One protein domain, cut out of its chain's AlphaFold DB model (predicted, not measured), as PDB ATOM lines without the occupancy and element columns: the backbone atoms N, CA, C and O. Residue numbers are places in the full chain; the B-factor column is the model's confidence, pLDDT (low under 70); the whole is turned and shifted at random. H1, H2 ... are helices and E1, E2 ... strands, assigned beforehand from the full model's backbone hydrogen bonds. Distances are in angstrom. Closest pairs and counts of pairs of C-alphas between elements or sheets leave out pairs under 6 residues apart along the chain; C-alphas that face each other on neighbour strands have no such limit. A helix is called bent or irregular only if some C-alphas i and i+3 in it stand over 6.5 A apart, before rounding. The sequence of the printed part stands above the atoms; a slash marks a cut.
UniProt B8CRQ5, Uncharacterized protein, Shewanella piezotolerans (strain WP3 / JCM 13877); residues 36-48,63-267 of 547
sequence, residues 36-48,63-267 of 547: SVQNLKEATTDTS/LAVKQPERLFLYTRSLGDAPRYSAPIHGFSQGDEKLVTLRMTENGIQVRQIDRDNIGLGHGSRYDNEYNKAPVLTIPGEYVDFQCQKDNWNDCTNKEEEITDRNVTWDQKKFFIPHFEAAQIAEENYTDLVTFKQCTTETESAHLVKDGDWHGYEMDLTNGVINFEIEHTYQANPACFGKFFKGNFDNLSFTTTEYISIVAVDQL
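What this domain is: This is residues 36 to 48 and 63 to 267 of the 547 residues of an uncharacterized protein of Shewanella piezotolerans (strain WP3 / JCM 13877) (UniProt B8CRQ5). The body is one strongly twisted, branched sheet, with the long strands E11 and E12 side by side, E1 next to E12, and E2, E3 and E4 continuing beyond E1; from E4 the chain runs on through E5 into a two-stranded arm, E5 with E8 and then the hairpin of E6 and E7. The arm makes one end of the longest axis, while H2, H3 and H4 gather at the opposite end of the body; H1 sits beside the sheet near E2 and E8, and H5 follows the end of E12. The printed part has 218 residues, with five named helices and twelve named strands in the order H1 E1 E2 E3 E4 E5 E6 E7 E8 H2 E9 E10 E11 H3 H4 E12 H5, and its class is mixed, helices and strands. The three sheets, of eight, two and two strands, are antiparallel throughout. The whole is loose, with a radius of gyration of the C-alphas of 21.0 A and spans of 73 by 52 by 31 A.

How they stand to each other: H1, residues 37 to 43, is on the branched sheet at a height of 7.8 A, over none of its strands. E1, residues 72 to 78, E2, residues 97 to 104, E3, residues 107 to 112, and E4, residues 134 to 138, form a meander, each strand the antiparallel neighbour of the one before. N 74 and O 97 are 2.8 A apart between E1 and E2, N 102 and O 109 2.9 A between E2 and E3, and N 110 and O 136 2.8 A between E3 and E4. The pairing of E2 is staggered: its residues 97 to 99 pair with E1 and 99 to 104 with E3. E4 runs on at 52 degrees into E5, residues 140 to 143, and E5 at 35 degrees into E6, residues 145 to 149. E6 and E7, residues 155 to 161, are a hairpin, with N 148 and O 158 2.7 A apart. E8, residues 174 to 177, is the neighbour of E5, with N 176 and O 141 2.8 A apart; its closest C-alpha to H1 is Phe 174, 5.1 A from that of Val 37. H2, residues 189 to 198, is irregular, but only just: C-alphas 193 and 196 are 6.6 A apart. E9, residues 199 to 201, and E10, residues 216 to 219, lie on one side of E11, residues 224 to 235, and E12, residues 252 to 263, on the other side. N 200 and O 234 are 2.9 A apart between E9 and E11, N 217 and O 226 2.8 A between E10 and E11, and N 225 and O 261 2.8 A between E11 and E12. E12 is also the neighbour of E1, with N 73 and O 262 2.8 A apart. H3, residues 237 to 243, is irregular, with C-alphas 238 and 241 7.5 A apart, and only grazes the sheet. H2 and H3 are close but not clearly touching, with the C-alphas of Cys 198 and Cys 239 closest at 5.3 A. H4, residues 248 to 251, only just touches H3, with 3 pairs of C-alphas within 8 A, the closest those of Phe 243 and Leu 251 at 5.7 A; it also only grazes the sheet. H5, residues 264 to 267, is on the sheet, its closest C-alpha to E1 being Val 264, 5.0 A from that of Phe 72. In H1 every O i to N i+4 pair is within hydrogen-bond range; in H2 4 of 6 are, in H3 1 of 3, beside 3 of 4 O i to N i+3 pairs, and H4 and H5 are too short for such a pair.

Where its parts are: H1 begins at C-alpha 37, (175.197, 199.540, 132.422). The longest strands are E12, 36.7 A from first to last C-alpha, and E11, 34.4 A; E2 measures 20.6 A and E1 19.7 A. E12 ends at C-alpha 263, (171.710, 187.861, 145.393).

The domain as a whole: The C-alphas of Trp 152 and Gly 246, the two farthest apart, are 73.9 A apart. Residues 49 to 62 are not printed, with 21.3 A between C-alphas 48 and 63. The links E1 to E2, E3 to E4, E7 to E8, E8 to H2 and E9 to E10 are long. Mean pLDDT of the printed part is 86.6; residues 46 to 48, 63 to 68, 117 to 125 and 127 are under 70.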
ATOM      1  N   SER A  36     170.713 198.273 131.069       94.50
ATOM      2  CA  SER A  36     171.506 199.462 131.385       94.50
ATOM      3  C   SER A  36     172.779 199.080 132.138       94.50
ATOM      4  O   SER A  36     172.725 198.383 133.153       94.50
ATOM      5  N   VAL A  37     173.915 199.624 131.701       92.00
ATOM      6  CA  VAL A  37     175.197 199.540 132.422       92.00
ATOM      7  C   VAL A  37     175.085 200.161 133.819       92.00
ATOM      8  O   VAL A  37     175.742 199.706 134.751       92.00
ATOM      9  N   GLN A  38     174.241 201.182 133.993       90.75
ATOM     10  CA  GLN A  38     174.017 201.798 135.300       90.75
ATOM     11  C   GLN A  38     173.251 200.857 136.236       90.75
ATOM     12  O   GLN A  38     173.697 200.639 137.359       90.75
ATOM     13  N   ASN A  39     172.170 200.236 135.753       91.44
ATOM     14  CA  ASN A  39     171.410 199.261 136.542       91.44
ATOM     15  C   ASN A  39     172.276 198.057 136.924       91.44
ATOM     16  O   ASN A  39     172.168 197.555 138.037       91.44
ATOM     17  N   LEU A  40     173.161 197.611 136.024       90.06
ATOM     18  CA  LEU A  40     174.151 196.578 136.329       90.06
ATOM     19  C   LEU A  40     175.052 197.000 137.493       90.06
ATOM     20  O   LEU A  40     175.135 196.280 138.480       90.06
ATOM     21  N   LYS A  41     175.675 198.183 137.417       88.12
ATOM     22  CA  LYS A  41     176.547 198.703 138.487       88.12
ATOM     23  C   LYS A  41     175.827 198.804 139.831       88.12
ATOM     24  O   LYS A  41     176.407 198.467 140.862       88.12
ATOM     25  N   GLU A  42     174.579 199.261 139.821       88.56
ATOM     26  CA  GLU A  42     173.743 199.352 141.020       88.56
ATOM     27  C   GLU A  42     173.427 197.965 141.588       88.56
ATOM     28  O   GLU A  42     173.603 197.744 142.784       88.56
ATOM     29  N   ALA A  43     173.057 197.007 140.736       87.12
ATOM     30  CA  ALA A  43     172.739 195.642 141.140       87.12
ATOM     31  C   ALA A  43     173.942 194.880 141.710       87.12
ATOM     32  O   ALA A  43     173.763 194.034 142.587       87.12
ATOM     33  N   THR A  44     175.157 195.168 141.233       86.00
ATOM     34  CA  THR A  44     176.396 194.527 141.701       86.00
ATOM     35  C   THR A  44     177.014 195.196 142.927       86.00
ATOM     36  O   THR A  44     178.026 194.714 143.435       86.00
ATOM     37  N   THR A  45     176.441 196.300 143.406       82.44
ATOM     38  CA  THR A  45     176.962 197.050 144.550       82.44
ATOM     39  C   THR A  45     176.172 196.740 145.812       82.44
ATOM     40  O   THR A  45     174.944 196.806 145.828       82.44
ATOM     41  N   ASP A  46     176.875 196.454 146.902       69.25
ATOM     42  CA  ASP A  46     176.256 196.282 148.209       69.25
ATOM     43  C   ASP A  46     175.889 197.648 148.811       69.25
ATOM     44  O   ASP A  46     176.728 198.393 149.321       69.25
ATOM     45  N   THR A  47     174.609 198.001 148.756       62.78
ATOM     46  CA  THR A  47     174.111 199.262 149.330       62.78
ATOM     47  C   THR A  47     173.936 199.205 150.853       62.78
ATOM     48  O   THR A  47     173.762 200.252 151.483       62.78
ATOM     49  N   SER A  48     174.040 198.018 151.465       53.75
ATOM     50  CA  SER A  48     173.881 197.812 152.910       53.75
ATOM     51  C   SER A  48     175.162 198.111 153.704       53.75
ATOM     52  O   SER A  48     175.100 198.498 154.874       53.75
ATOM     53  N   LEU A  63     187.001 200.366 135.408       35.16
ATOM     54  CA  LEU A  63     186.336 201.534 135.992       35.16
ATOM     55  C   LEU A  63     186.457 201.452 137.523       35.16
ATOM     56  O   LEU A  63     185.603 200.901 138.212       35.16
ATOM     57  N   ALA A  64     187.547 201.993 138.064       32.31
ATOM     58  CA  ALA A  64     187.814 202.026 139.493       32.31
ATOM     59  C   ALA A  64     186.953 203.093 140.191       32.31
ATOM     60  O   ALA A  64     187.403 204.207 140.463       32.31
ATOM     61  N   VAL A  65     185.717 202.734 140.540       33.31
ATOM     62  CA  VAL A  65     185.001 203.353 141.661       33.31
ATOM     63  C   VAL A  65     184.952 202.317 142.780       33.31
ATOM     64  O   VAL A  65     184.361 201.258 142.620       33.31
ATOM     65  N   LYS A  66     185.613 202.608 143.909       44.78
ATOM     66  CA  LYS A  66     185.594 201.768 145.118       44.78
ATOM     67  C   LYS A  66     184.158 201.644 145.627       44.78
ATOM     68  O   LYS A  66     183.665 202.592 146.237       44.78
ATOM     69  N   GLN A  67     183.520 200.501 145.410       45.16
ATOM     70  CA  GLN A  67     182.236 200.167 146.020       45.16
ATOM     71  C   GLN A  67     182.276 198.730 146.560       45.16
ATOM     72  O   GLN A  67     182.953 197.889 145.965       45.16
ATOM     73  N   PRO A  68     181.642 198.457 147.714       63.41
ATOM     74  CA  PRO A  68     181.508 197.096 148.221       63.41
ATOM     75  C   PRO A  68     180.710 196.257 147.213       63.41
ATOM     76  O   PRO A  68     179.707 196.714 146.669       63.41
ATOM     77  N   GLU A  69     181.182 195.047 146.928       78.88
ATOM     78  CA  GLU A  69     180.546 194.151 145.957       78.88
ATOM     79  C   GLU A  69     179.381 193.414 146.617       78.88
ATOM     80  O   GLU A  69     179.555 192.826 147.687       78.88
ATOM     81  N   ARG A  70     178.211 193.407 145.972       88.00
ATOM     82  CA  ARG A  70     177.074 192.593 146.409       88.00
ATOM     83  C   ARG A  70     177.413 191.114 146.232       88.00
ATOM     84  O   ARG A  70     177.986 190.717 145.215       88.00
ATOM     85  N   LEU A  71     177.052 190.306 147.225       89.75
ATOM     86  CA  LEU A  71     177.251 188.862 147.194       89.75
ATOM     87  C   LEU A  71     176.074 188.163 146.523       89.75
ATOM     88  O   LEU A  71     174.913 188.452 146.808       89.75
ATOM     89  N   PHE A  72     176.396 187.181 145.691       95.31
ATOM     90  CA  PHE A  72     175.435 186.309 145.036       95.31
ATOM     91  C   PHE A  72     175.744 184.857 145.382       95.31
ATOM     92  O   PHE A  72     176.907 184.475 145.525       95.31
ATOM     93  N   LEU A  73     174.701 184.047 145.516       95.88
ATOM     94  CA  LEU A  73     174.813 182.603 145.512       95.88
ATOM     95  C   LEU A  73     174.703 182.118 144.070       95.88
ATOM     96  O   LEU A  73     173.805 182.522 143.334       95.88
ATOM     97  N   TYR A  74     175.635 181.261 143.686       97.00
ATOM     98  CA  TYR A  74     175.720 180.654 142.373       97.00
ATOM     99  C   TYR A  74     175.573 179.142 142.480       97.00
ATOM    100  O   TYR A  74     176.208 178.526 143.339       97.00
ATOM    101  N   THR A  75     174.816 178.553 141.558       95.69
ATOM    102  CA  THR A  75     174.848 177.114 141.267       95.69
ATOM    103  C   THR A  75     174.774 176.875 139.770       95.69
ATOM    104  O   THR A  75     174.022 177.551 139.067       95.69
ATOM    105  N   ARG A  76     175.480 175.844 139.314       94.25
ATOM    106  CA  ARG A  76     175.397 175.290 137.963       94.25
ATOM    107  C   ARG A  76     174.902 173.867 138.066       94.25
ATOM    108  O   ARG A  76     175.430 173.089 138.854       94.25
ATOM    109  N   SER A  77     173.840 173.559 137.345       91.19
ATOM    110  CA  SER A  77     173.172 172.267 137.417       91.19
ATOM    111  C   SER A  77     173.036 171.721 136.022       91.19
ATOM    112  O   SER A  77     172.652 172.443 135.106       91.19
ATOM    113  N   LEU A  78     173.312 170.439 135.873       88.56
ATOM    114  CA  LEU A  78     172.960 169.752 134.652       88.56
ATOM    115  C   LEU A  78     171.438 169.624 134.619       88.56
ATOM    116  O   LEU A  78     170.845 169.280 135.635       88.56
ATOM    117  N   GLY A  79     170.815 169.954 133.502       84.94
ATOM    118  CA  GLY A  79     169.379 169.844 133.300       84.94
ATOM    119  C   GLY A  79     169.031 168.531 132.612       84.94
ATOM    120  O   GLY A  79     169.472 167.455 133.040       84.94
ATOM    121  N   ASP A  80     168.254 168.637 131.537       84.50
ATOM    122  CA  ASP A  80     167.775 167.503 130.757       84.50
ATOM    123  C   ASP A  80     168.942 166.707 130.175       84.50
ATOM    124  O   ASP A  80     169.910 167.258 129.643       84.50
ATOM    125  N   ALA A  81     168.845 165.382 130.260       83.38
ATOM    126  CA  ALA A  81     169.785 164.454 129.648       83.38
ATOM    127  C   ALA A  81     169.016 163.318 128.959       83.38
ATOM    128  O   ALA A  81     167.998 162.864 129.490       83.38
ATOM    129  N   PRO A  82     169.485 162.791 127.814       84.31
ATOM    130  CA  PRO A  82     168.734 161.776 127.098       84.31
ATOM    131  C   PRO A  82     168.750 160.459 127.860       84.31
ATOM    132  O   PRO A  82     169.783 160.052 128.397       84.31
ATOM    133  N   ARG A  83     167.626 159.742 127.817       80.88
ATOM    134  CA  ARG A  83     167.426 158.463 128.518       80.88
ATOM    135  C   ARG A  83     168.560 157.447 128.392       80.88
ATOM    136  O   ARG A  83     168.879 156.750 129.352       80.88
ATOM    137  N   TYR A  84     169.155 157.375 127.205       80.44
ATOM    138  CA  TYR A  84     170.177 156.399 126.839       80.44
ATOM    139  C   TYR A  84     171.577 156.790 127.330       80.44
ATOM    140  O   TYR A  84     172.502 155.979 127.302       80.44
ATOM    141  N   SER A  85     171.758 158.032 127.781       76.56
ATOM    142  CA  SER A  85     173.057 158.574 128.166       76.56
ATOM    143  C   SER A  85     173.235 158.577 129.683       76.56
ATOM    144  O   SER A  85     173.469 159.602 130.326       76.56
ATOM    145  N   ALA A  86     173.158 157.379 130.270       72.69
ATOM    146  CA  ALA A  86     173.359 157.149 131.702       72.69
ATOM    147  C   ALA A  86     174.608 157.837 132.310       72.69
ATOM    148  O   ALA A  86     174.496 158.325 133.437       72.69
ATOM    149  N   PRO A  87     175.771 157.928 131.620       72.62
ATOM    150  CA  PRO A  87     176.976 158.550 132.183       72.62
ATOM    151  C   PRO A  87     176.882 160.058 132.455       72.62
ATOM    152  O   PRO A  87     177.752 160.597 133.136       72.62
ATOM    153  N   ILE A  88     175.884 160.752 131.897       75.88
ATOM    154  CA  ILE A  88     175.745 162.208 132.027       75.88
ATOM    155  C   ILE A  88     175.249 162.595 133.427       75.88
ATOM    156  O   ILE A  88     175.562 163.681 133.890       75.88
ATOM    157  N   HIS A  89     174.550 161.698 134.137       71.56
ATOM    158  CA  HIS A  89     173.925 162.006 135.431       71.56
ATOM    159  C   HIS A  89     173.080 163.295 135.363       71.56
ATOM    160  O   HIS A  89     173.327 164.246 136.105       71.56
ATOM    161  N   GLY A  90     172.109 163.320 134.438       74.75
ATOM    162  CA  GLY A  90     171.163 164.432 134.269       74.75
ATOM    163  C   GLY A  90     170.546 164.882 135.593       74.75
ATOM    164  O   GLY A  90     170.349 164.056 136.490       74.75
ATOM    165  N   PHE A  91     170.249 166.179 135.699       76.25
ATOM    166  CA  PHE A  91     169.684 166.808 136.905       76.25
ATOM    167  C   PHE A  91     170.629 166.843 138.117       76.25
ATOM    168  O   PHE A  91     170.228 167.147 139.237       76.25
ATOM    169  N   SER A  92     171.921 166.570 137.914       81.69
ATOM    170  CA  SER A  92     172.915 166.734 138.974       81.69
ATOM    171  C   SER A  92     173.138 168.213 139.308       81.69
ATOM    172  O   SER A  92     173.350 169.056 138.433       81.69
ATOM    173  N   GLN A  93     173.118 168.533 140.602       87.94
ATOM    174  CA  GLN A  93     173.422 169.871 141.097       87.94
ATOM    175  C   GLN A  93     174.931 169.992 141.335       87.94
ATOM    176  O   GLN A  93     175.526 169.147 142.006       87.94
ATOM    177  N   GLY A  94     175.548 171.048 140.806       87.31
ATOM    178  CA  GLY A  94     176.916 171.431 141.142       87.31
ATOM    179  C   GLY A  94     177.024 172.116 142.506       87.31
ATOM    180  O   GLY A  94     176.026 172.488 143.125       87.31
ATOM    181  N   ASP A  95     178.261 172.303 142.962       88.12
ATOM    182  CA  ASP A  95     178.544 172.934 144.253       88.12
ATOM    183  C   ASP A  95     178.108 174.405 144.266       88.12
ATOM    184  O   ASP A  95     178.392 175.167 143.335       88.12
ATOM    185  N   GLU A  96     177.481 174.833 145.359       90.94
ATOM    186  CA  GLU A  96     177.137 176.232 145.553       90.94
ATOM    187  C   GLU A  96     178.366 177.107 145.844       90.94
ATOM    188  O   GLU A  96     179.287 176.740 146.583       90.94
ATOM    189  N   LYS A  97     178.390 178.312 145.263       92.00
ATOM    190  CA  LYS A  97     179.499 179.264 145.418       92.00
ATOM    191  C   LYS A  97     178.988 180.649 145.761       92.00
ATOM    192  O   LYS A  97     178.037 181.138 145.168       92.00
ATOM    193  N   LEU A  98     179.680 181.314 146.682       90.56
ATOM    194  CA  LEU A  98     179.513 182.749 146.899       90.56
ATOM    195  C   LEU A  98     180.359 183.504 145.888       90.56
ATOM    196  O   LEU A  98     181.581 183.332 145.853       90.56
ATOM    197  N   VAL A  99     179.709 184.329 145.080       92.88
ATOM    198  CA  VAL A  99     180.332 185.024 143.959       92.88
ATOM    199  C   VAL A  99     180.044 186.520 143.991       92.88
ATOM    200  O   VAL A  99     179.077 186.975 144.600       92.88
ATOM    201  N   THR A 100     180.891 187.280 143.306       91.69
ATOM    202  CA  THR A 100     180.644 188.673 142.936       91.69
ATOM    203  C   THR A 100     180.592 188.799 141.418       91.69
ATOM    204  O   THR A 100     181.151 187.978 140.682       91.69
ATOM    205  N   LEU A 101     179.882 189.826 140.953       91.81
ATOM    206  CA  LEU A 101     179.681 190.129 139.542       91.81
ATOM    207  C   LEU A 101     180.453 191.392 139.175       91.81
ATOM    208  O   LEU A 101     180.365 192.400 139.875       91.81
ATOM    209  N   ARG A 102     181.190 191.350 138.065       87.88
ATOM    210  CA  ARG A 102     181.998 192.478 137.591       87.88
ATOM    211  C   ARG A 102     181.842 192.714 136.112       87.88
ATOM    212  O   ARG A 102     181.899 191.783 135.319       87.88
ATOM    213  N   MET A 103     181.743 193.977 135.736       88.75
ATOM    214  CA  MET A 103     181.747 194.377 134.337       88.75
ATOM    215  C   MET A 103     183.180 194.542 133.836       88.75
ATOM    216  O   MET A 103     183.987 195.240 134.448       88.75
ATOM    217  N   THR A 104     183.478 193.910 132.708       90.69
ATOM    218  CA  THR A 104     184.768 193.982 132.016       90.69
ATOM    219  C   THR A 104     184.536 194.229 130.531       90.69
ATOM    220  O   THR A 104     183.416 194.060 130.049       90.69
ATOM    221  N   GLU A 105     185.592 194.549 129.781       90.56
ATOM    222  CA  GLU A 105     185.528 194.653 128.314       90.56
ATOM    223  C   GLU A 105     184.956 193.387 127.653       90.56
ATOM    224  O   GLU A 105     184.261 193.476 126.648       90.56
ATOM    225  N   ASN A 106     185.188 192.217 128.259       91.25
ATOM    226  CA  ASN A 106     184.750 190.921 127.739       91.25
ATOM    227  C   ASN A 106     183.342 190.510 128.207       91.25
ATOM    228  O   ASN A 106     182.908 189.409 127.886       91.25
ATOM    229  N   GLY A 107     182.646 191.349 128.984       94.00
ATOM    230  CA  GLY A 107     181.312 191.070 129.528       94.00
ATOM    231  C   GLY A 107     181.274 190.996 131.057       94.00
ATOM    232  O   GLY A 107     182.101 191.611 131.741       94.00
ATOM    233  N   ILE A 108     180.300 190.261 131.597       95.12
ATOM    234  CA  ILE A 108     180.079 190.110 133.042       95.12
ATOM    235  C   ILE A 108     180.899 188.925 133.549       95.12
ATOM    236  O   ILE A 108     180.601 187.770 133.255       95.12
ATOM    237  N   GLN A 109     181.932 189.208 134.332       94.44
ATOM    238  CA  GLN A 109     182.750 188.199 134.983       94.44
ATOM    239  C   GLN A 109     182.159 187.832 136.345       94.44
ATOM    240  O   GLN A 109     181.901 188.700 137.181       94.44
ATOM    241  N   VAL A 110     182.010 186.532 136.579       95.50
ATOM    242  CA  VAL A 110     181.580 185.948 137.847       95.50
ATOM    243  C   VAL A 110     182.801 185.350 138.530       95.50
ATOM    244  O   VAL A 110     183.504 184.508 137.958       95.50
ATOM    245  N   ARG A 111     183.074 185.788 139.758       92.75
ATOM    246  CA  ARG A 111     184.221 185.312 140.537       92.75
ATOM    247  C   ARG A 111     183.784 184.860 141.911       92.75
ATOM    248  O   ARG A 111     183.078 185.583 142.601       92.75
ATOM    249  N   GLN A 112     184.252 183.692 142.325       90.62
ATOM    250  CA  GLN A 112     184.084 183.219 143.687       90.62
ATOM    251  C   GLN A 112     184.877 184.122 144.630       90.62
ATOM    252  O   GLN A 112     186.040 184.434 144.358       90.62
ATOM    253  N   ILE A 113     184.263 184.523 145.741       85.31
ATOM    254  CA  ILE A 113     184.965 185.283 146.776       85.31
ATOM    255  C   ILE A 113     186.155 184.486 147.312       85.31
ATOM    256  O   ILE A 113     186.169 183.253 147.274       85.31
ATOM    257  N   ASP A 114     187.147 185.190 147.852       80.12
ATOM    258  CA  ASP A 114     188.232 184.529 148.569       80.12
ATOM    259  C   ASP A 114     187.649 183.644 149.681       80.12
ATOM    260  O   ASP A 114     186.819 184.088 150.476       80.12
ATOM    261  N   ARG A 115     188.099 182.391 149.745       73.50
ATOM    262  CA  ARG A 115     187.685 181.432 150.774       73.50
ATOM    263  C   ARG A 115     187.997 181.946 152.179       73.50
ATOM    264  O   ARG A 115     187.299 181.574 153.115       73.50
ATOM    265  N   ASP A 116     188.984 182.833 152.323       70.94
ATOM    266  CA  ASP A 116     189.315 183.483 153.594       70.94
ATOM    267  C   ASP A 116     188.247 184.482 154.083       70.94
ATOM    268  O   ASP A 116     188.214 184.791 155.269       70.94
ATOM    269  N   ASN A 117     187.362 184.973 153.202       67.31
ATOM    270  CA  ASN A 117     186.264 185.886 153.562       67.31
ATOM    271  C   ASN A 117     185.094 185.190 154.267       67.31
ATOM    272  O   ASN A 117     184.230 185.852 154.842       67.31
ATOM    273  N   ILE A 118     184.997 183.867 154.170       63.41
ATOM    274  CA  ILE A 118     183.815 183.161 154.648       63.41
ATOM    275  C   ILE A 118     183.879 183.080 156.181       63.41
ATOM    276  O   ILE A 118     184.914 182.757 156.744       63.41
ATOM    277  N   GLY A 119     182.781 183.351 156.887       53.97
ATOM    278  CA  GLY A 119     182.564 182.806 158.230       53.97
ATOM    279  C   GLY A 119     183.251 183.453 159.441       53.97
ATOM    280  O   GLY A 119     183.243 182.809 160.484       53.97
ATOM    281  N   LEU A 120     183.791 184.678 159.399       50.53
ATOM    282  CA  LEU A 120     184.416 185.297 160.592       50.53
ATOM    283  C   LEU A 120     184.063 186.773 160.858       50.53
ATOM    284  O   LEU A 120     184.626 187.377 161.771       50.53
ATOM    285  N   GLY A 121     183.140 187.367 160.094       55.62
ATOM    286  CA  GLY A 121     182.830 188.799 160.224       55.62
ATOM    287  C   GLY A 121     184.052 189.696 159.976       55.62
ATOM    288  O   GLY A 121     184.104 190.826 160.457       55.62
ATOM    289  N   HIS A 122     185.054 189.174 159.264       55.28
ATOM    290  CA  HIS A 122     186.242 189.890 158.831       55.28
ATOM    291  C   HIS A 122     186.366 189.807 157.310       55.28
ATOM    292  O   HIS A 122     185.944 188.827 156.701       55.28
ATOM    293  N   GLY A 123     186.980 190.823 156.703       58.47
ATOM    294  CA  GLY A 123     187.412 190.739 155.310       58.47
ATOM    295  C   GLY A 123     188.626 189.819 155.165       58.47
ATOM    296  O   GLY A 123     189.259 189.454 156.157       58.47
ATOM    297  N   SER A 124     188.957 189.445 153.939       66.69
ATOM    298  CA  SER A 124     190.026 188.502 153.641       66.69
ATOM    299  C   SER A 124     191.337 189.094 154.121       66.69
ATOM    300  O   SER A 124     191.648 190.264 153.878       66.69
ATOM    301  N   ARG A 125     192.143 188.266 154.782       67.75
ATOM    302  CA  ARG A 125     193.511 188.636 155.163       67.75
ATOM    303  C   ARG A 125     194.417 188.781 153.939       67.75
ATOM    304  O   ARG A 125     195.489 189.375 154.044       67.75
ATOM    305  N   TYR A 126     193.984 188.256 152.795       72.38
ATOM    306  CA  TYR A 126     194.693 188.236 151.522       72.38
ATOM    307  C   TYR A 126     193.832 188.827 150.406       72.38
ATOM    308  O   TYR A 126     193.832 188.305 149.293       72.38
ATOM    309  N   ASP A 127     193.080 189.887 150.697       68.12
ATOM    310  CA  ASP A 127     192.190 190.498 149.717       68.12
ATOM    311  C   ASP A 127     192.956 190.959 148.465       68.12
ATOM    312  O   ASP A 127     193.714 191.932 148.461       68.12
ATOM    313  N   ASN A 128     192.809 190.165 147.411       74.69
ATOM    314  CA  ASN A 128     193.498 190.296 146.144       74.69
ATOM    315  C   ASN A 128     192.683 189.556 145.085       74.69
ATOM    316  O   ASN A 128     192.207 188.441 145.306       74.69
ATOM    317  N   GLU A 129     192.596 190.134 143.895       73.56
ATOM    318  CA  GLU A 129     191.836 189.577 142.781       73.56
ATOM    319  C   GLU A 129     192.308 188.197 142.341       73.56
ATOM    320  O   GLU A 129     191.503 187.371 141.917       73.56
ATOM    321  N   TYR A 130     193.593 187.890 142.504       78.75
ATOM    322  CA  TYR A 130     194.112 186.560 142.185       78.75
ATOM    323  C   TYR A 130     193.626 185.462 143.142       78.75
ATOM    324  O   TYR A 130     193.693 184.287 142.785       78.75
ATOM    325  N   ASN A 131     193.118 185.826 144.324       79.25
ATOM    326  CA  ASN A 131     192.543 184.879 145.281       79.25
ATOM    327  C   ASN A 131     191.039 184.656 145.061       79.25
ATOM    328  O   ASN A 131     190.470 183.724 145.630       79.25
ATOM    329  N   LYS A 132     190.402 185.466 144.205       84.69
ATOM    330  CA  LYS A 132     189.024 185.256 143.758       84.69
ATOM    331  C   LYS A 132     189.028 184.337 142.541       84.69
ATOM    332  O   LYS A 132     189.491 184.724 141.465       84.69
ATOM    333  N   ALA A 133     188.555 183.105 142.710       89.19
ATOM    334  CA  ALA A 133     188.593 182.114 141.638       89.19
ATOM    335  C   ALA A 133     187.600 182.484 140.518       89.19
ATOM    336  O   ALA A 133     186.462 182.846 140.821       89.19
ATOM    337  N   PRO A 134     187.986 182.402 139.232       92.62
ATOM    338  CA  PRO A 134     187.040 182.593 138.136       92.62
ATOM    339  C   PRO A 134     185.989 181.475 138.151       92.62
ATOM    340  O   PRO A 134     186.333 180.310 138.345       92.62
ATOM    341  N   VAL A 135     184.719 181.836 137.956       95.75
ATOM    342  CA  VAL A 135     183.596 180.884 137.882       95.75
ATOM    343  C   VAL A 135     183.086 180.809 136.451       95.75
ATOM    344  O   VAL A 135     183.186 179.760 135.823       95.75
ATOM    345  N   LEU A 136     182.627 181.934 135.904       96.94
ATOM    346  CA  LEU A 136     182.246 182.042 134.498       96.94
ATOM    347  C   LEU A 136     182.362 183.484 133.999       96.94
ATOM    348  O   LEU A 136     182.527 184.419 134.784       96.94
ATOM    349  N   THR A 137     182.268 183.669 132.687       97.56
ATOM    350  CA  THR A 137     182.077 184.979 132.052       97.56
ATOM    351  C   THR A 137     180.863 184.921 131.135       97.56
ATOM    352  O   THR A 137     180.819 184.063 130.261       97.56
ATOM    353  N   ILE A 138     179.900 185.827 131.316       98.19
ATOM    354  CA  ILE A 138     178.787 186.041 130.382       98.19
ATOM    355  C   ILE A 138     179.251 187.115 129.392       98.19
ATOM    356  O   ILE A 138     179.302 188.294 129.770       98.19
ATOM    357  N   PRO A 139     179.650 186.749 128.161       98.06
ATOM    358  CA  PRO A 139     180.064 187.738 127.183       98.06
ATOM    359  C   PRO A 139     178.870 188.563 126.710       98.06
ATOM    360  O   PRO A 139     177.713 188.253 126.993       98.06
ATOM    361  N   GLY A 140     179.154 189.631 125.981       96.44
ATOM    362  CA  GLY A 140     178.119 190.459 125.391       96.44
ATOM    363  C   GLY A 140     178.686 191.687 124.711       96.44
ATOM    364  O   GLY A 140     179.901 191.895 124.670       96.44
ATOM    365  N   GLU A 141     177.787 192.511 124.198       95.56
ATOM    366  CA  GLU A 141     178.133 193.712 123.453       95.56
ATOM    367  C   GLU A 141     177.762 194.961 124.241       95.56
ATOM    368  O   GLU A 141     176.627 195.147 124.679       95.56
ATOM    369  N   TYR A 142     178.737 195.851 124.407       94.94
ATOM    370  CA  TYR A 142     178.471 197.196 124.887       94.94
ATOM    371  C   TYR A 142     177.977 198.042 123.719       94.94
ATOM    372  O   TYR A 142     178.691 198.196 122.720       94.94
ATOM    373  N   VAL A 143     176.798 198.644 123.865       95.12
ATOM    374  CA  VAL A 143     176.173 199.495 122.843       95.12
ATOM    375  C   VAL A 143     175.730 200.827 123.438       95.12
ATOM    376  O   VAL A 143     175.440 200.956 124.631       95.12
ATOM    377  N   ASP A 144     175.719 201.859 122.607       94.38
ATOM    378  CA  ASP A 144     175.169 203.162 122.962       94.38
ATOM    379  C   ASP A 144     174.570 203.797 121.716       94.38
ATOM    380  O   ASP A 144     174.976 203.496 120.591       94.38
ATOM    381  N   PHE A 145     173.604 204.676 121.928       92.38
ATOM    382  CA  PHE A 145     172.842 205.303 120.863       92.38
ATOM    383  C   PHE A 145     172.953 206.819 120.972       92.38
ATOM    384  O   PHE A 145     173.003 207.393 122.066       92.38
ATOM    385  N   GLN A 146     172.990 207.477 119.821       90.44
ATOM    386  CA  GLN A 146     172.991 208.929 119.710       90.44
ATOM    387  C   GLN A 146     172.014 209.373 118.627       90.44
ATOM    388  O   GLN A 146     171.661 208.602 117.737       90.44
ATOM    389  N   CYS A 147     171.605 210.640 118.665       90.56
ATOM    390  CA  CYS A 147     170.915 211.204 117.517       90.56
ATOM    391  C   CYS A 147     171.898 211.394 116.357       90.56
ATOM    392  O   CYS A 147     172.963 211.996 116.534       90.56
ATOM    393  N   GLN A 148     171.503 210.924 115.179       89.81
ATOM    394  CA  GLN A 148     172.166 211.188 113.916       89.81
ATOM    395  C   GLN A 148     172.228 212.695 113.675       89.81
ATOM    396  O   GLN A 148     171.253 213.423 113.864       89.81
ATOM    397  N   LYS A 149     173.404 213.165 113.268       89.38
ATOM    398  CA  LYS A 149     173.661 214.580 113.011       89.38
ATOM    399  C   LYS A 149     173.704 214.865 111.517       89.38
ATOM    400  O   LYS A 149     174.201 214.051 110.740       89.38
ATOM    401  N   ASP A 150     173.209 216.028 111.115       86.44
ATOM    402  CA  ASP A 150     173.366 216.530 109.753       86.44
ATOM    403  C   ASP A 150     174.738 217.197 109.532       86.44
ATOM    404  O   ASP A 150     175.610 217.228 110.403       86.44
ATOM    405  N   ASN A 151     174.931 217.770 108.341       87.62
ATOM    406  CA  ASN A 151     176.164 218.468 107.967       87.62
ATOM    407  C   ASN A 151     176.459 219.722 108.817       87.62
ATOM    408  O   ASN A 151     177.550 220.284 108.701       87.62
ATOM    409  N   TRP A 152     175.511 220.177 109.638       86.81
ATOM    410  CA  TRP A 152     175.636 221.316 110.547       86.81
ATOM    411  C   TRP A 152     175.758 220.894 112.018       86.81
ATOM    412  O   TRP A 152     175.870 221.761 112.882       86.81
ATOM    413  N   ASN A 153     175.865 219.586 112.288       83.75
ATOM    414  CA  ASN A 153     175.857 218.963 113.615       83.75
ATOM    415  C   ASN A 153     174.514 219.032 114.358       83.75
ATOM    416  O   ASN A 153     174.487 218.777 115.568       83.75
ATOM    417  N   ASP A 154     173.417 219.312 113.655       86.25
ATOM    418  CA  ASP A 154     172.079 219.326 114.237       86.25
ATOM    419  C   ASP A 154     171.441 217.931 114.169       86.25
ATOM    420  O   ASP A 154     171.661 217.161 113.235       86.25
ATOM    421  N   CYS A 155     170.672 217.580 115.203       85.94
ATOM    422  CA  CYS A 155     170.014 216.279 115.333       85.94
ATOM    423  C   CYS A 155     168.904 216.115 114.282       85.94
ATOM    424  O   CYS A 155     167.985 216.927 114.212       85.94
ATOM    425  N   THR A 156     168.954 215.037 113.497       85.06
ATOM    426  CA  THR A 156     168.030 214.766 112.381       85.06
ATOM    427  C   THR A 156     166.765 214.006 112.791       85.06
ATOM    428  O   THR A 156     166.095 213.428 111.938       85.06
ATOM    429  N   ASN A 157     166.425 213.985 114.088       84.88
ATOM    430  CA  ASN A 157     165.327 213.190 114.662       84.88
ATOM    431  C   ASN A 157     165.400 211.682 114.338       84.88
ATOM    432  O   ASN A 157     164.381 210.992 114.291       84.88
ATOM    433  N   LYS A 158     166.606 211.153 114.131       89.44
ATOM    434  CA  LYS A 158     166.849 209.733 113.884       89.44
ATOM    435  C   LYS A 158     167.951 209.233 114.799       89.44
ATOM    436  O   LYS A 158     168.979 209.885 114.925       89.44
ATOM    437  N   GLU A 159     167.744 208.089 115.427       91.19
ATOM    438  CA  GLU A 159     168.738 207.439 116.268       91.19
ATOM    439  C   GLU A 159     169.716 206.617 115.417       91.19
ATOM    440  O   GLU A 159     169.342 206.002 114.414       91.19
ATOM    441  N   GLU A 160     170.979 206.600 115.824       91.44
ATOM    442  CA  GLU A 160     172.012 205.723 115.283       91.44
ATOM    443  C   GLU A 160     172.869 205.156 116.418       91.44
ATOM    444  O   GLU A 160     173.033 205.773 117.475       91.44
ATOM    445  N   GLU A 161     173.417 203.962 116.206       91.19
ATOM    446  CA  GLU A 161     174.376 203.370 117.134       91.19
ATOM    447  C   GLU A 161     175.717 204.115 117.065       91.19
ATOM    448  O   GLU A 161     176.201 204.478 115.988       91.19
ATOM    449  N   ILE A 162     176.341 204.334 118.222       91.00
ATOM    450  CA  ILE A 162     177.655 204.966 118.312       91.00
ATOM    451  C   ILE A 162     178.734 203.986 117.834       91.00
ATOM    452  O   ILE A 162     179.134 203.072 118.556       91.00
ATOM    453  N   THR A 163     179.278 204.240 116.641       85.31
ATOM    454  CA  THR A 163     180.402 203.476 116.066       85.31
ATOM    455  C   THR A 163     181.759 204.187 116.182       85.31
ATOM    456  O   THR A 163     182.738 203.752 115.571       85.31
ATOM    457  N   ASP A 164     181.839 205.315 116.902       86.25
ATOM    458  CA  ASP A 164     183.096 206.046 117.103       86.25
ATOM    459  C   ASP A 164     184.076 205.201 117.932       86.25
ATOM    460  O   ASP A 164     183.795 204.824 119.065       86.25
ATOM    461  N   ARG A 165     185.262 204.945 117.372       79.75
ATOM    462  CA  ARG A 165     186.334 204.180 118.028       79.75
ATOM    463  C   ARG A 165     186.891 204.861 119.279       79.75
ATOM    464  O   ARG A 165     187.566 204.196 120.057       79.75
ATOM    465  N   ASN A 166     186.659 206.163 119.454       88.50
ATOM    466  CA  ASN A 166     187.051 206.885 120.663       88.50
ATOM    467  C   ASN A 166     186.103 206.627 121.841       88.50
ATOM    468  O   ASN A 166     186.473 206.936 122.972       88.50
ATOM    469  N   VAL A 167     184.905 206.083 121.584       88.06
ATOM    470  CA  VAL A 167     183.956 205.697 122.630       88.06
ATOM    471  C   VAL A 167     184.269 204.273 123.066       88.06
ATOM    472  O   VAL A 167     183.980 203.300 122.368       88.06
ATOM    473  N   THR A 168     184.909 204.162 124.224       89.94
ATOM    474  CA  THR A 168     185.320 202.884 124.811       89.94
ATOM    475  C   THR A 168     184.130 202.162 125.450       89.94
ATOM    476  O   THR A 168     183.090 202.761 125.725       89.94
ATOM    477  N   TRP A 169     184.254 200.847 125.664       88.94
ATOM    478  CA  TRP A 169     183.162 199.998 126.169       88.94
ATOM    479  C   TRP A 169     182.561 200.508 127.489       88.94
ATOM    480  O   TRP A 169     181.352 200.453 127.690       88.94
ATOM    481  N   ASP A 170     183.398 201.074 128.356       86.56
ATOM    482  CA  ASP A 170     183.063 201.573 129.689       86.56
ATOM    483  C   ASP A 170     182.290 202.904 129.666       86.56
ATOM    484  O   ASP A 170     181.700 203.307 130.674       86.56
ATOM    485  N   GLN A 171     182.265 203.568 128.507       89.94
ATOM    486  CA  GLN A 171     181.514 204.798 128.253       89.94
ATOM    487  C   GLN A 171     180.123 204.532 127.670       89.94
ATOM    488  O   GLN A 171     179.275 205.428 127.679       89.94
ATOM    489  N   LYS A 172     179.878 203.322 127.162       92.25
ATOM    490  CA  LYS A 172     178.603 202.948 126.552       92.25
ATOM    491  C   LYS A 172     177.539 202.703 127.626       92.25
ATOM    492  O   LYS A 172     177.838 202.241 128.726       92.25
ATOM    493  N   LYS A 173     176.282 203.047 127.327       94.50
ATOM    494  CA  LYS A 173     175.197 203.053 128.328       94.50
ATOM    495  C   LYS A 173     174.480 201.717 128.481       94.50
ATOM    496  O   LYS A 173     173.826 201.510 129.507       94.50
ATOM    497  N   PHE A 174     174.593 200.832 127.497       96.25
ATOM    498  CA  PHE A 174     173.873 199.567 127.470       96.25
ATOM    499  C   PHE A 174     174.813 198.383 127.251       96.25
ATOM    500  O   PHE A 174     175.887 198.516 126.663       96.25
ATOM    501  N   PHE A 175     174.382 197.226 127.738       96.19
ATOM    502  CA  PHE A 175     175.045 195.943 127.565       96.19
ATOM    503  C   PHE A 175     174.021 194.911 127.089       96.19
ATOM    504  O   PHE A 175     172.916 194.850 127.627       96.19
ATOM    505  N   ILE A 176     174.381 194.118 126.085       97.25
ATOM    506  CA  ILE A 176     173.557 193.036 125.545       97.25
ATOM    507  C   ILE A 176     174.265 191.712 125.870       97.25
ATOM    508  O   ILE A 176     175.272 191.408 125.233       97.25
ATOM    509  N   PRO A 177     173.797 190.933 126.863       97.50
ATOM    510  CA  PRO A 177     174.394 189.652 127.222       97.50
ATOM    511  C   PRO A 177     174.154 188.579 126.151       97.50
ATOM    512  O   PRO A 177     173.063 188.439 125.590       97.50
ATOM    513  N   HIS A 178     175.179 187.766 125.912       97.69
ATOM    514  CA  HIS A 178     175.147 186.572 125.070       97.69
ATOM    515  C   HIS A 178     175.271 185.340 125.978       97.69
ATOM    516  O   HIS A 178     176.350 184.766 126.132       97.69
ATOM    517  N   PHE A 179     174.170 184.974 126.638       97.88
ATOM    518  CA  PHE A 179     174.116 183.870 127.603       97.88
ATOM    519  C   PHE A 179     174.528 182.529 126.988       97.88
ATOM    520  O   PHE A 179     175.288 181.787 127.597       97.88
ATOM    521  N   GLU A 180     174.116 182.266 125.749       96.50
ATOM    522  CA  GLU A 180     174.494 181.090 124.958       96.50
ATOM    523  C   GLU A 180     176.009 180.942 124.743       96.50
ATOM    524  O   GLU A 180     176.494 179.857 124.443       96.50
ATOM    525  N   ALA A 181     176.764 182.033 124.890       96.75
ATOM    526  CA  ALA A 181     178.211 182.067 124.725       96.75
ATOM    527  C   ALA A 181     178.956 182.145 126.070       96.75
ATOM    528  O   ALA A 181     180.149 182.470 126.091       96.75
ATOM    529  N   ALA A 182     178.272 181.887 127.192       97.12
ATOM    530  CA  ALA A 182     178.882 181.895 128.515       97.12
ATOM    531  C   ALA A 182     180.118 180.983 128.565       97.12
ATOM    532  O   ALA A 182     180.097 179.821 128.167       97.12
ATOM    533  N   GLN A 183     181.221 181.525 129.074       95.44
ATOM    534  CA  GLN A 183     182.487 180.815 129.211       95.44
ATOM    535  C   GLN A 183     182.631 180.334 130.644       95.44
ATOM    536  O   GLN A 183     182.910 181.131 131.545       95.44
ATOM    537  N   ILE A 184     182.446 179.038 130.858       93.88
ATOM    538  CA  ILE A 184     182.544 178.420 132.178       93.88
ATOM    539  C   ILE A 184     184.013 178.101 132.469       93.88
ATOM    540  O   ILE A 184     184.691 177.439 131.684       93.88
ATOM    541  N   ALA A 185     184.520 178.632 133.581       93.88
ATOM    542  CA  ALA A 185     185.904 178.465 134.024       93.88
ATOM    543  C   ALA A 185     186.036 177.502 135.211       93.88
ATOM    544  O   ALA A 185     187.124 176.990 135.476       93.88
ATOM    545  N   GLU A 186     184.954 177.301 135.960       91.81
ATOM    546  CA  GLU A 186     184.903 176.265 136.978       91.81
ATOM    547  C   GLU A 186     184.802 174.865 136.368       91.81
ATOM    548  O   GLU A 186     184.285 174.681 135.273       91.81
ATOM    549  N   GLU A 187     185.254 173.871 137.125       88.00
ATOM    550  CA  GLU A 187     185.150 172.466 136.746       88.00
ATOM    551  C   GLU A 187     184.554 171.685 137.910       88.00
ATOM    552  O   GLU A 187     184.978 171.851 139.061       88.00
ATOM    553  N   ASN A 188     183.620 170.796 137.600       82.75
ATOM    554  CA  ASN A 188     183.156 169.745 138.489       82.75
ATOM    555  C   ASN A 188     183.661 168.371 138.004       82.75
ATOM    556  O   ASN A 188     184.384 168.243 137.013       82.75
ATOM    557  N   TYR A 189     183.318 167.314 138.741       81.12
ATOM    558  CA  TYR A 189     183.732 165.956 138.390       81.12
ATOM    559  C   TYR A 189     183.239 165.547 136.993       81.12
ATOM    560  O   TYR A 189     184.038 165.066 136.191       81.12
ATOM    561  N   THR A 190     181.960 165.786 136.688       81.81
ATOM    562  CA  THR A 190     181.321 165.457 135.405       81.81
ATOM    563  C   THR A 190     181.974 166.196 134.236       81.81
ATOM    564  O   THR A 190     182.237 165.577 133.204       81.81
ATOM    565  N   ASP A 191     182.344 167.469 134.398       85.75
ATOM    566  CA  ASP A 191     183.080 168.224 133.375       85.75
ATOM    567  C   ASP A 191     184.388 167.526 133.008       85.75
ATOM    568  O   ASP A 191     184.687 167.302 131.834       85.75
ATOM    569  N   LEU A 192     185.156 167.122 134.020       84.56
ATOM    570  CA  LEU A 192     186.472 166.530 133.817       84.56
ATOM    571  C   LEU A 192     186.394 165.113 133.250       84.56
ATOM    572  O   LEU A 192     187.185 164.780 132.368       84.56
ATOM    573  N   VAL A 193     185.487 164.269 133.749       81.19
ATOM    574  CA  VAL A 193     185.464 162.834 133.398       81.19
ATOM    575  C   VAL A 193     184.508 162.480 132.263       81.19
ATOM    576  O   VAL A 193     184.667 161.416 131.654       81.19
ATOM    577  N   THR A 194     183.533 163.344 131.984       84.56
ATOM    578  CA  THR A 194     182.511 163.138 130.955       84.56
ATOM    579  C   THR A 194     182.699 164.153 129.836       84.56
ATOM    580  O   THR A 194     183.151 163.769 128.756       84.56
ATOM    581  N   PHE A 195     182.446 165.441 130.069       88.00
ATOM    582  CA  PHE A 195     182.371 166.402 128.965       88.00
ATOM    583  C   PHE A 195     183.728 166.656 128.289       88.00
ATOM    584  O   PHE A 195     183.842 166.537 127.070       88.00
ATOM    585  N   LYS A 196     184.800 166.895 129.053       87.19
ATOM    586  CA  LYS A 196     186.123 167.224 128.490       87.19
ATOM    587  C   LYS A 196     186.928 166.029 128.000       87.19
ATOM    588  O   LYS A 196     187.676 166.148 127.035       87.19
ATOM    589  N   GLN A 197     186.838 164.892 128.687       86.38
ATOM    590  CA  GLN A 197     187.610 163.700 128.320       86.38
ATOM    591  C   GLN A 197     186.883 162.829 127.299       86.38
ATOM    592  O   GLN A 197     187.509 162.276 126.390       86.38
ATOM    593  N   CYS A 198     185.568 162.691 127.448       89.56
ATOM    594  CA  CYS A 198     184.811 161.689 126.720       89.56
ATOM    595  C   CYS A 198     183.957 162.232 125.593       89.56
ATOM    596  O   CYS A 198     183.427 161.417 124.842       89.56
ATOM    597  N   THR A 199     183.833 163.546 125.442       92.44
ATOM    598  CA  THR A 199     182.976 164.125 124.411       92.44
ATOM    599  C   THR A 199     183.628 165.300 123.703       92.44
ATOM    600  O   THR A 199     184.665 165.802 124.134       92.44
ATOM    601  N   THR A 200     183.024 165.706 122.594       94.00
ATOM    602  CA  THR A 200     183.341 166.929 121.862       94.00
ATOM    603  C   THR A 200     182.029 167.610 121.484       94.00
ATOM    604  O   THR A 200     181.108 166.935 121.022       94.00
ATOM    605  N   GLU A 201     181.938 168.927 121.670       93.88
ATOM    606  CA  GLU A 201     180.799 169.708 121.173       93.88
ATOM    607  C   GLU A 201     180.781 169.708 119.646       93.88
ATOM    608  O   GLU A 201     181.809 169.901 118.990       93.88
ATOM    609  N   THR A 202     179.604 169.474 119.077       94.00
ATOM    610  CA  THR A 202     179.429 169.349 117.622       94.00
ATOM    611  C   THR A 202     178.773 170.563 116.982       94.00
ATOM    612  O   THR A 202     178.876 170.747 115.768       94.00
ATOM    613  N   GLU A 203     178.156 171.422 117.786       93.69
ATOM    614  CA  GLU A 203     177.511 172.651 117.344       93.69
ATOM    615  C   GLU A 203     177.642 173.750 118.397       93.69
ATOM    616  O   GLU A 203     178.077 173.509 119.521       93.69
ATOM    617  N   SER A 204     177.289 174.975 118.008       93.88
ATOM    618  CA  SER A 204     177.228 176.091 118.946       93.88
ATOM    619  C   SER A 204     176.069 175.902 119.915       93.88
ATOM    620  O   SER A 204     174.944 175.630 119.494       93.88
ATOM    621  N   ALA A 205     176.354 176.101 121.197       95.56
ATOM    622  CA  ALA A 205     175.350 176.078 122.241       95.56
ATOM    623  C   ALA A 205     174.271 177.149 122.003       95.56
ATOM    624  O   ALA A 205     174.523 178.188 121.378       95.56
ATOM    625  N   HIS A 206     173.060 176.890 122.483       96.00
ATOM    626  CA  HIS A 206     171.934 177.800 122.307       96.00
ATOM    627  C   HIS A 206     171.052 177.851 123.549       96.00
ATOM    628  O   HIS A 206     171.060 176.956 124.383       96.00
ATOM    629  N   LEU A 207     170.285 178.930 123.678       96.94
ATOM    630  CA  LEU A 207     169.350 179.100 124.782       96.94
ATOM    631  C   LEU A 207     168.165 178.138 124.662       96.94
ATOM    632  O   LEU A 207     167.524 178.086 123.607       96.94
ATOM    633  N   VAL A 208     167.846 177.446 125.759       95.62
ATOM    634  CA  VAL A 208     166.672 176.565 125.842       95.62
ATOM    635  C   VAL A 208     165.399 177.387 125.674       95.62
ATOM    636  O   VAL A 208     165.227 178.435 126.294       95.62
ATOM    637  N   LYS A 209     164.475 176.909 124.838       93.00
ATOM    638  CA  LYS A 209     163.175 177.555 124.616       93.00
ATOM    639  C   LYS A 209     162.057 176.583 124.936       93.00
ATOM    640  O   LYS A 209     161.883 175.596 124.229       93.00
ATOM    641  N   ASP A 210     161.276 176.904 125.960       88.12
ATOM    642  CA  ASP A 210     160.171 176.064 126.418       88.12
ATOM    643  C   ASP A 210     158.961 176.917 126.823       88.12
ATOM    644  O   ASP A 210     158.968 177.604 127.848       88.12
ATOM    645  N   GLY A 211     157.921 176.902 125.987       87.12
ATOM    646  CA  GLY A 211     156.752 177.764 126.153       87.12
ATOM    647  C   GLY A 211     157.133 179.250 126.155       87.12
ATOM    648  O   GLY A 211     157.694 179.750 125.180       87.12
ATOM    649  N   ASP A 212     156.830 179.939 127.257       88.94
ATOM    650  CA  ASP A 212     157.148 181.360 127.468       88.94
ATOM    651  C   ASP A 212     158.593 181.594 127.956       88.94
ATOM    652  O   ASP A 212     159.036 182.732 128.089       88.94
ATOM    653  N   TRP A 213     159.350 180.530 128.237       91.94
ATOM    654  CA  TRP A 213     160.754 180.638 128.617       91.94
ATOM    655  C   TRP A 213     161.635 180.800 127.385       91.94
ATOM    656  O   TRP A 213     161.640 179.959 126.485       91.94
ATOM    657  N   HIS A 214     162.415 181.877 127.372       93.19
ATOM    658  CA  HIS A 214     163.344 182.205 126.289       93.19
ATOM    659  C   HIS A 214     164.802 181.838 126.611       93.19
ATOM    660  O   HIS A 214     165.712 182.277 125.908       93.19
ATOM    661  N   GLY A 215     165.016 181.052 127.670       95.06
ATOM    662  CA  GLY A 215     166.325 180.540 128.077       95.06
ATOM    663  C   GLY A 215     167.085 181.428 129.052       95.06
ATOM    664  O   GLY A 215     168.179 181.063 129.463       95.06
ATOM    665  N   TYR A 216     166.540 182.581 129.442       96.94
ATOM    666  CA  TYR A 216     167.173 183.468 130.413       96.94
ATOM    667  C   TYR A 216     166.160 184.325 131.181       96.94
ATOM    668  O   TYR A 216     165.071 184.633 130.699       96.94
ATOM    669  N   GLU A 217     166.574 184.758 132.367       96.38
ATOM    670  CA  GLU A 217     165.956 185.785 133.198       96.38
ATOM    671  C   GLU A 217     167.070 186.654 133.778       96.38
ATOM    672  O   GLU A 217     168.019 186.156 134.383       96.38
ATOM    673  N   MET A 218     166.946 187.967 133.607       96.00
ATOM    674  CA  MET A 218     167.886 188.932 134.166       96.00
ATOM    675  C   MET A 218     167.113 190.056 134.849       96.00
ATOM    676  O   MET A 218     166.809 191.086 134.248       96.00
ATOM    677  N   ASP A 219     166.795 189.846 136.123       95.19
ATOM    678  CA  ASP A 219     166.168 190.844 136.983       95.19
ATOM    679  C   ASP A 219     167.213 191.451 137.917       95.19
ATOM    680  O   ASP A 219     167.458 191.001 139.036       95.19
ATOM    681  N   LEU A 220     167.838 192.521 137.435       92.06
ATOM    682  CA  LEU A 220     168.877 193.245 138.162       92.06
ATOM    683  C   LEU A 220     168.370 193.896 139.453       92.06
ATOM    684  O   LEU A 220     169.144 194.047 140.396       92.06
ATOM    685  N   THR A 221     167.083 194.241 139.526       89.75
ATOM    686  CA  THR A 221     166.498 194.870 140.719       89.75
ATOM    687  C   THR A 221     166.511 193.886 141.882       89.75
ATOM    688  O   THR A 221     166.987 194.204 142.971       89.75
ATOM    689  N   ASN A 222     166.067 192.658 141.613       91.25
ATOM    690  CA  ASN A 222     166.045 191.571 142.587       91.25
ATOM    691  C   ASN A 222     167.344 190.747 142.585       91.25
ATOM    692  O   ASN A 222     167.433 189.725 143.254       91.25
ATOM    693  N   GLY A 223     168.373 191.188 141.852       94.31
ATOM    694  CA  GLY A 223     169.673 190.523 141.805       94.31
ATOM    695  C   GLY A 223     169.612 189.082 141.293       94.31
ATOM    696  O   GLY A 223     170.313 188.230 141.829       94.31
ATOM    697  N   VAL A 224     168.775 188.812 140.290       97.06
ATOM    698  CA  VAL A 224     168.583 187.490 139.677       97.06
ATOM    699  C   VAL A 224     169.193 187.477 138.280       97.06
ATOM    700  O   VAL A 224     168.868 188.320 137.442       97.06
ATOM    701  N   ILE A 225     170.045 186.491 138.017       97.94
ATOM    702  CA  ILE A 225     170.520 186.130 136.683       97.94
ATOM    703  C   ILE A 225     170.432 184.610 136.569       97.94
ATOM    704  O   ILE A 225     171.254 183.889 137.133       97.94
ATOM    705  N   ASN A 226     169.442 184.133 135.825       97.75
ATOM    706  CA  ASN A 226     169.252 182.720 135.533       97.75
ATOM    707  C   ASN A 226     169.303 182.513 134.022       97.75
ATOM    708  O   ASN A 226     168.756 183.319 133.273       97.75
ATOM    709  N   PHE A 227     169.935 181.445 133.556       97.88
ATOM    710  CA  PHE A 227     169.914 181.085 132.142       97.88
ATOM    711  C   PHE A 227     170.154 179.596 131.950       97.88
ATOM    712  O   PHE A 227     170.748 178.931 132.796       97.88
ATOM    713  N   GLU A 228     169.653 179.084 130.835       97.31
ATOM    714  CA  GLU A 228     169.667 177.672 130.505       97.31
ATOM    715  C   GLU A 228     170.171 177.472 129.077       97.31
ATOM    716  O   GLU A 228     169.641 178.057 128.124       97.31
ATOM    717  N   ILE A 229     171.215 176.660 128.946       96.69
ATOM    718  CA  ILE A 229     171.945 176.452 127.699       96.69
ATOM    719  C   ILE A 229     171.825 174.988 127.291       96.69
ATOM    720  O   ILE A 229     172.043 174.092 128.099       96.69
ATOM    721  N   GLU A 230     171.500 174.745 126.030       96.50
ATOM    722  CA  GLU A 230     171.521 173.431 125.403       96.50
ATOM    723  C   GLU A 230     172.848 173.214 124.666       96.50
ATOM    724  O   GLU A 230     173.284 174.052 123.868       96.50
ATOM    725  N   HIS A 231     173.472 172.065 124.925       94.94
ATOM    726  CA  HIS A 231     174.724 171.634 124.316       94.94
ATOM    727  C   HIS A 231     174.547 170.286 123.618       94.94
ATOM    728  O   HIS A 231     173.983 169.355 124.196       94.94
ATOM    729  N   THR A 232     175.122 170.143 122.421       95.12
ATOM    730  CA  THR A 232     175.124 168.874 121.681       95.12
ATOM    731  C   THR A 232     176.529 168.320 121.528       95.12
ATOM    732  O   THR A 232     177.435 168.941 120.957       95.12
ATOM    733  N   TYR A 233     176.682 167.089 121.993       94.44
ATOM    734  CA  TYR A 233     177.939 166.384 122.116       94.44
ATOM    735  C   TYR A 233     177.975 165.131 121.249       94.44
ATOM    736  O   TYR A 233     176.976 164.444 121.033       94.44
ATOM    737  N   GLN A 234     179.188 164.777 120.841       94.50
ATOM    738  CA  GLN A 234     179.520 163.460 120.329       94.50
ATOM    739  C   GLN A 234     180.568 162.808 121.226       94.50
ATOM    740  O   GLN A 234     181.547 163.442 121.624       94.50
ATOM    741  N   ALA A 235     180.377 161.528 121.534       92.31
ATOM    742  CA  ALA A 235     181.331 160.737 122.290       92.31
ATOM    743  C   ALA A 235     182.636 160.551 121.499       92.31
ATOM    744  O   ALA A 235     182.642 160.248 120.305       92.31
ATOM    745  N   ASN A 236     183.762 160.674 122.192       91.38
ATOM    746  CA  ASN A 236     185.084 160.410 121.647       91.38
ATOM    747  C   ASN A 236     185.318 158.889 121.561       91.38
ATOM    748  O   ASN A 236     184.864 158.157 122.448       91.38
ATOM    749  N   PRO A 237     186.105 158.385 120.586       88.00
ATOM    750  CA  PRO A 237     186.353 156.947 120.429       88.00
ATOM    751  C   PRO A 237     186.878 156.241 121.685       88.00
ATOM    752  O   PRO A 237     186.540 155.087 121.933       88.00
ATOM    753  N   ALA A 238     187.663 156.945 122.508       85.12
ATOM    754  CA  ALA A 238     188.195 156.427 123.768       85.12
ATOM    755  C   ALA A 238     187.117 156.146 124.832       85.12
ATOM    756  O   ALA A 238     187.386 155.415 125.779       85.12
ATOM    757  N   CYS A 239     185.912 156.704 124.682       87.56
ATOM    758  CA  CYS A 239     184.807 156.541 125.624       87.56
ATOM    759  C   CYS A 239     183.590 155.836 125.017       87.56
ATOM    760  O   CYS A 239     182.533 155.799 125.647       87.56
ATOM    761  N   PHE A 240     183.720 155.210 123.842       87.94
ATOM    762  CA  PHE A 240     182.643 154.394 123.271       87.94
ATOM    763  C   PHE A 240     182.190 153.276 124.216       87.94
ATOM    764  O   PHE A 240     181.000 152.981 124.256       87.94
ATOM    765  N   GLY A 241     183.081 152.739 125.055       81.50
ATOM    766  CA  GLY A 241     182.721 151.788 126.112       81.50
ATOM    767  C   GLY A 241     181.638 152.291 127.073       81.50
ATOM    768  O   GLY A 241     180.766 151.526 127.487       81.50
ATOM    769  N   LYS A 242     181.641 153.596 127.372       82.25
ATOM    770  CA  LYS A 242     180.665 154.232 128.267       82.25
ATOM    771  C   LYS A 242     179.324 154.508 127.582       82.25
ATOM    772  O   LYS A 242     178.284 154.304 128.206       82.25
ATOM    773  N   PHE A 243     179.350 154.953 126.323       85.56
ATOM    774  CA  PHE A 243     178.166 155.478 125.627       85.56
ATOM    775  C   PHE A 243     177.497 154.489 124.666       85.56
ATOM    776  O   PHE A 243     176.282 154.498 124.558       85.56
ATOM    777  N   PHE A 244     178.245 153.608 123.989       84.81
ATOM    778  CA  PHE A 244     177.712 152.782 122.896       84.81
ATOM    779  C   PHE A 244     176.530 151.912 123.336       84.81
ATOM    780  O   PHE A 244     175.478 151.943 122.712       84.81
ATOM    781  N   LYS A 245     176.676 151.135 124.417       79.25
ATOM    782  CA  LYS A 245     175.614 150.253 124.956       79.25
ATOM    783  C   LYS A 245     174.871 149.414 123.884       79.25
ATOM    784  O   LYS A 245     173.698 149.110 124.051       79.25
ATOM    785  N   GLY A 246     175.545 149.038 122.793       77.25
ATOM    786  CA  GLY A 246     174.962 148.268 121.684       77.25
ATOM    787  C   GLY A 246     174.293 149.097 120.576       77.25
ATOM    788  O   GLY A 246     173.906 148.528 119.562       77.25
ATOM    789  N   ASN A 247     174.186 150.424 120.707       83.19
ATOM    790  CA  ASN A 247     173.580 151.292 119.697       83.19
ATOM    791  C   ASN A 247     174.470 152.503 119.359       83.19
ATOM    792  O   ASN A 247     174.878 153.270 120.227       83.19
ATOM    793  N   PHE A 248     174.742 152.708 118.069       86.00
ATOM    794  CA  PHE A 248     175.514 153.857 117.589       86.00
ATOM    795  C   PHE A 248     174.809 155.195 117.819       86.00
ATOM    796  O   PHE A 248     175.500 156.196 118.009       86.00
ATOM    797  N   ASP A 249     173.476 155.213 117.873       87.75
ATOM    798  CA  ASP A 249     172.705 156.433 118.140       87.75
ATOM    799  C   ASP A 249     173.010 157.011 119.535       87.75
ATOM    800  O   ASP A 249     172.872 158.212 119.757       87.75
ATOM    801  N   ASN A 250     173.518 156.186 120.460       88.38
ATOM    802  CA  ASN A 250     173.882 156.617 121.808       88.38
ATOM    803  C   ASN A 250     175.189 157.432 121.859       88.38
ATOM    804  O   ASN A 250     175.530 157.997 122.898       88.38
ATOM    805  N   LEU A 251     175.953 157.473 120.761       90.81
ATOM    806  CA  LEU A 251     177.236 158.180 120.686       90.81
ATOM    807  C   LEU A 251     177.084 159.680 120.409       90.81
ATOM    808  O   LEU A 251     178.086 160.390 120.409       90.81
ATOM    809  N   SER A 252     175.868 160.161 120.174       91.81
ATOM    810  CA  SER A 252     175.539 161.582 120.052       91.81
ATOM    811  C   SER A 252     174.371 161.912 120.965       91.81
ATOM    812  O   SER A 252     173.412 161.142 121.048       91.81
ATOM    813  N   PHE A 253     174.439 163.038 121.660       91.75
ATOM    814  CA  PHE A 253     173.405 163.426 122.608       91.75
ATOM    815  C   PHE A 253     173.386 164.930 122.832       91.75
ATOM    816  O   PHE A 253     174.391 165.611 122.647       91.75
ATOM    817  N   THR A 254     172.248 165.406 123.310       92.75
ATOM    818  CA  THR A 254     172.025 166.793 123.698       92.75
ATOM    819  C   THR A 254     171.685 166.837 125.176       92.75
ATOM    820  O   THR A 254     170.965 165.966 125.654       92.75
ATOM    821  N   THR A 255     172.220 167.802 125.911       92.62
ATOM    822  CA  THR A 255     171.911 167.998 127.332       92.62
ATOM    823  C   THR A 255     171.815 169.483 127.638       92.62
ATOM    824  O   THR A 255     172.470 170.289 126.972       92.62
ATOM    825  N   THR A 256     170.988 169.848 128.616       93.50
ATOM    826  CA  THR A 256     170.867 171.239 129.051       93.50
ATOM    827  C   THR A 256     171.665 171.488 130.318       93.50
ATOM    828  O   THR A 256     171.973 170.578 131.085       93.50
ATOM    829  N   GLU A 257     172.012 172.743 130.540       93.62
ATOM    830  CA  GLU A 257     172.673 173.217 131.738       93.62
ATOM    831  C   GLU A 257     171.979 174.478 132.236       93.62
ATOM    832  O   GLU A 257     171.843 175.455 131.502       93.62
ATOM    833  N   TYR A 258     171.566 174.458 133.501       95.44
ATOM    834  CA  TYR A 258     170.924 175.576 134.169       95.44
ATOM    835  C   TYR A 258     171.900 176.262 135.121       95.44
ATOM    836  O   TYR A 258     172.409 175.659 136.075       95.44
ATOM    837  N   ILE A 259     172.121 177.554 134.901       97.50
ATOM    838  CA  ILE A 259     172.954 178.406 135.741       97.50
ATOM    839  C   ILE A 259     172.052 179.388 136.481       97.50
ATOM    840  O   ILE A 259     171.282 180.126 135.867       97.50
ATOM    841  N   SER A 260     172.173 179.408 137.809       97.75
ATOM    842  CA  SER A 260     171.437 180.321 138.681       97.75
ATOM    843  C   SER A 260     172.394 181.168 139.503       97.75
ATOM    844  O   SER A 260     173.254 180.629 140.203       97.75
ATOM    845  N   ILE A 261     172.244 182.488 139.415       98.19
ATOM    846  CA  ILE A 261     172.964 183.491 140.202       98.19
ATOM    847  C   ILE A 261     171.916 184.379 140.860       98.19
ATOM    848  O   ILE A 261     171.214 185.125 140.179       98.19
ATOM    849  N   VAL A 262     171.819 184.334 142.184       97.88
ATOM    850  CA  VAL A 262     170.822 185.120 142.919       97.88
ATOM    851  C   VAL A 262     171.468 185.805 144.109       97.88
ATOM    852  O   VAL A 262     172.278 185.213 144.821       97.88
ATOM    853  N   ALA A 263     171.138 187.072 144.319       95.19
ATOM    854  CA  ALA A 263     171.710 187.861 145.393       95.19
ATOM    855  C   ALA A 263     171.396 187.260 146.773       95.19
ATOM    856  O   ALA A 263     170.263 186.863 147.059       95.19
ATOM    857  N   VAL A 264     172.409 187.185 147.639       91.94
ATOM    858  CA  VAL A 264     172.294 186.503 148.940       91.94
ATOM    859  C   VAL A 264     171.281 187.198 149.845       91.94
ATOM    860  O   VAL A 264     170.536 186.516 150.537       91.94
ATOM    861  N   ASP A 265     171.200 188.526 149.801       89.31
ATOM    862  CA  ASP A 265     170.239 189.335 150.564       89.31
ATOM    863  C   ASP A 265     168.780 189.148 150.113       89.31
ATOM    864  O   ASP A 265     167.864 189.580 150.801       89.31
ATOM    865  N   GLN A 266     168.556 188.512 148.962       91.31
ATOM    866  CA  GLN A 266     167.221 188.159 148.470       91.31
ATOM    867  C   GLN A 266     166.866 186.692 148.757       91.31
ATOM    868  O   GLN A 266     165.697 186.321 148.685       91.31
ATOM    869  N   LEU A 267     167.861 185.853 149.071       91.69
ATOM    870  CA  LEU A 267     167.688 184.422 149.347       91.69
ATOM    871  C   LEU A 267     167.721 184.078 150.837       91.69
ATOM    872  O   LEU A 267     166.927 183.260 151.307       91.69
TER     873      LEU A 267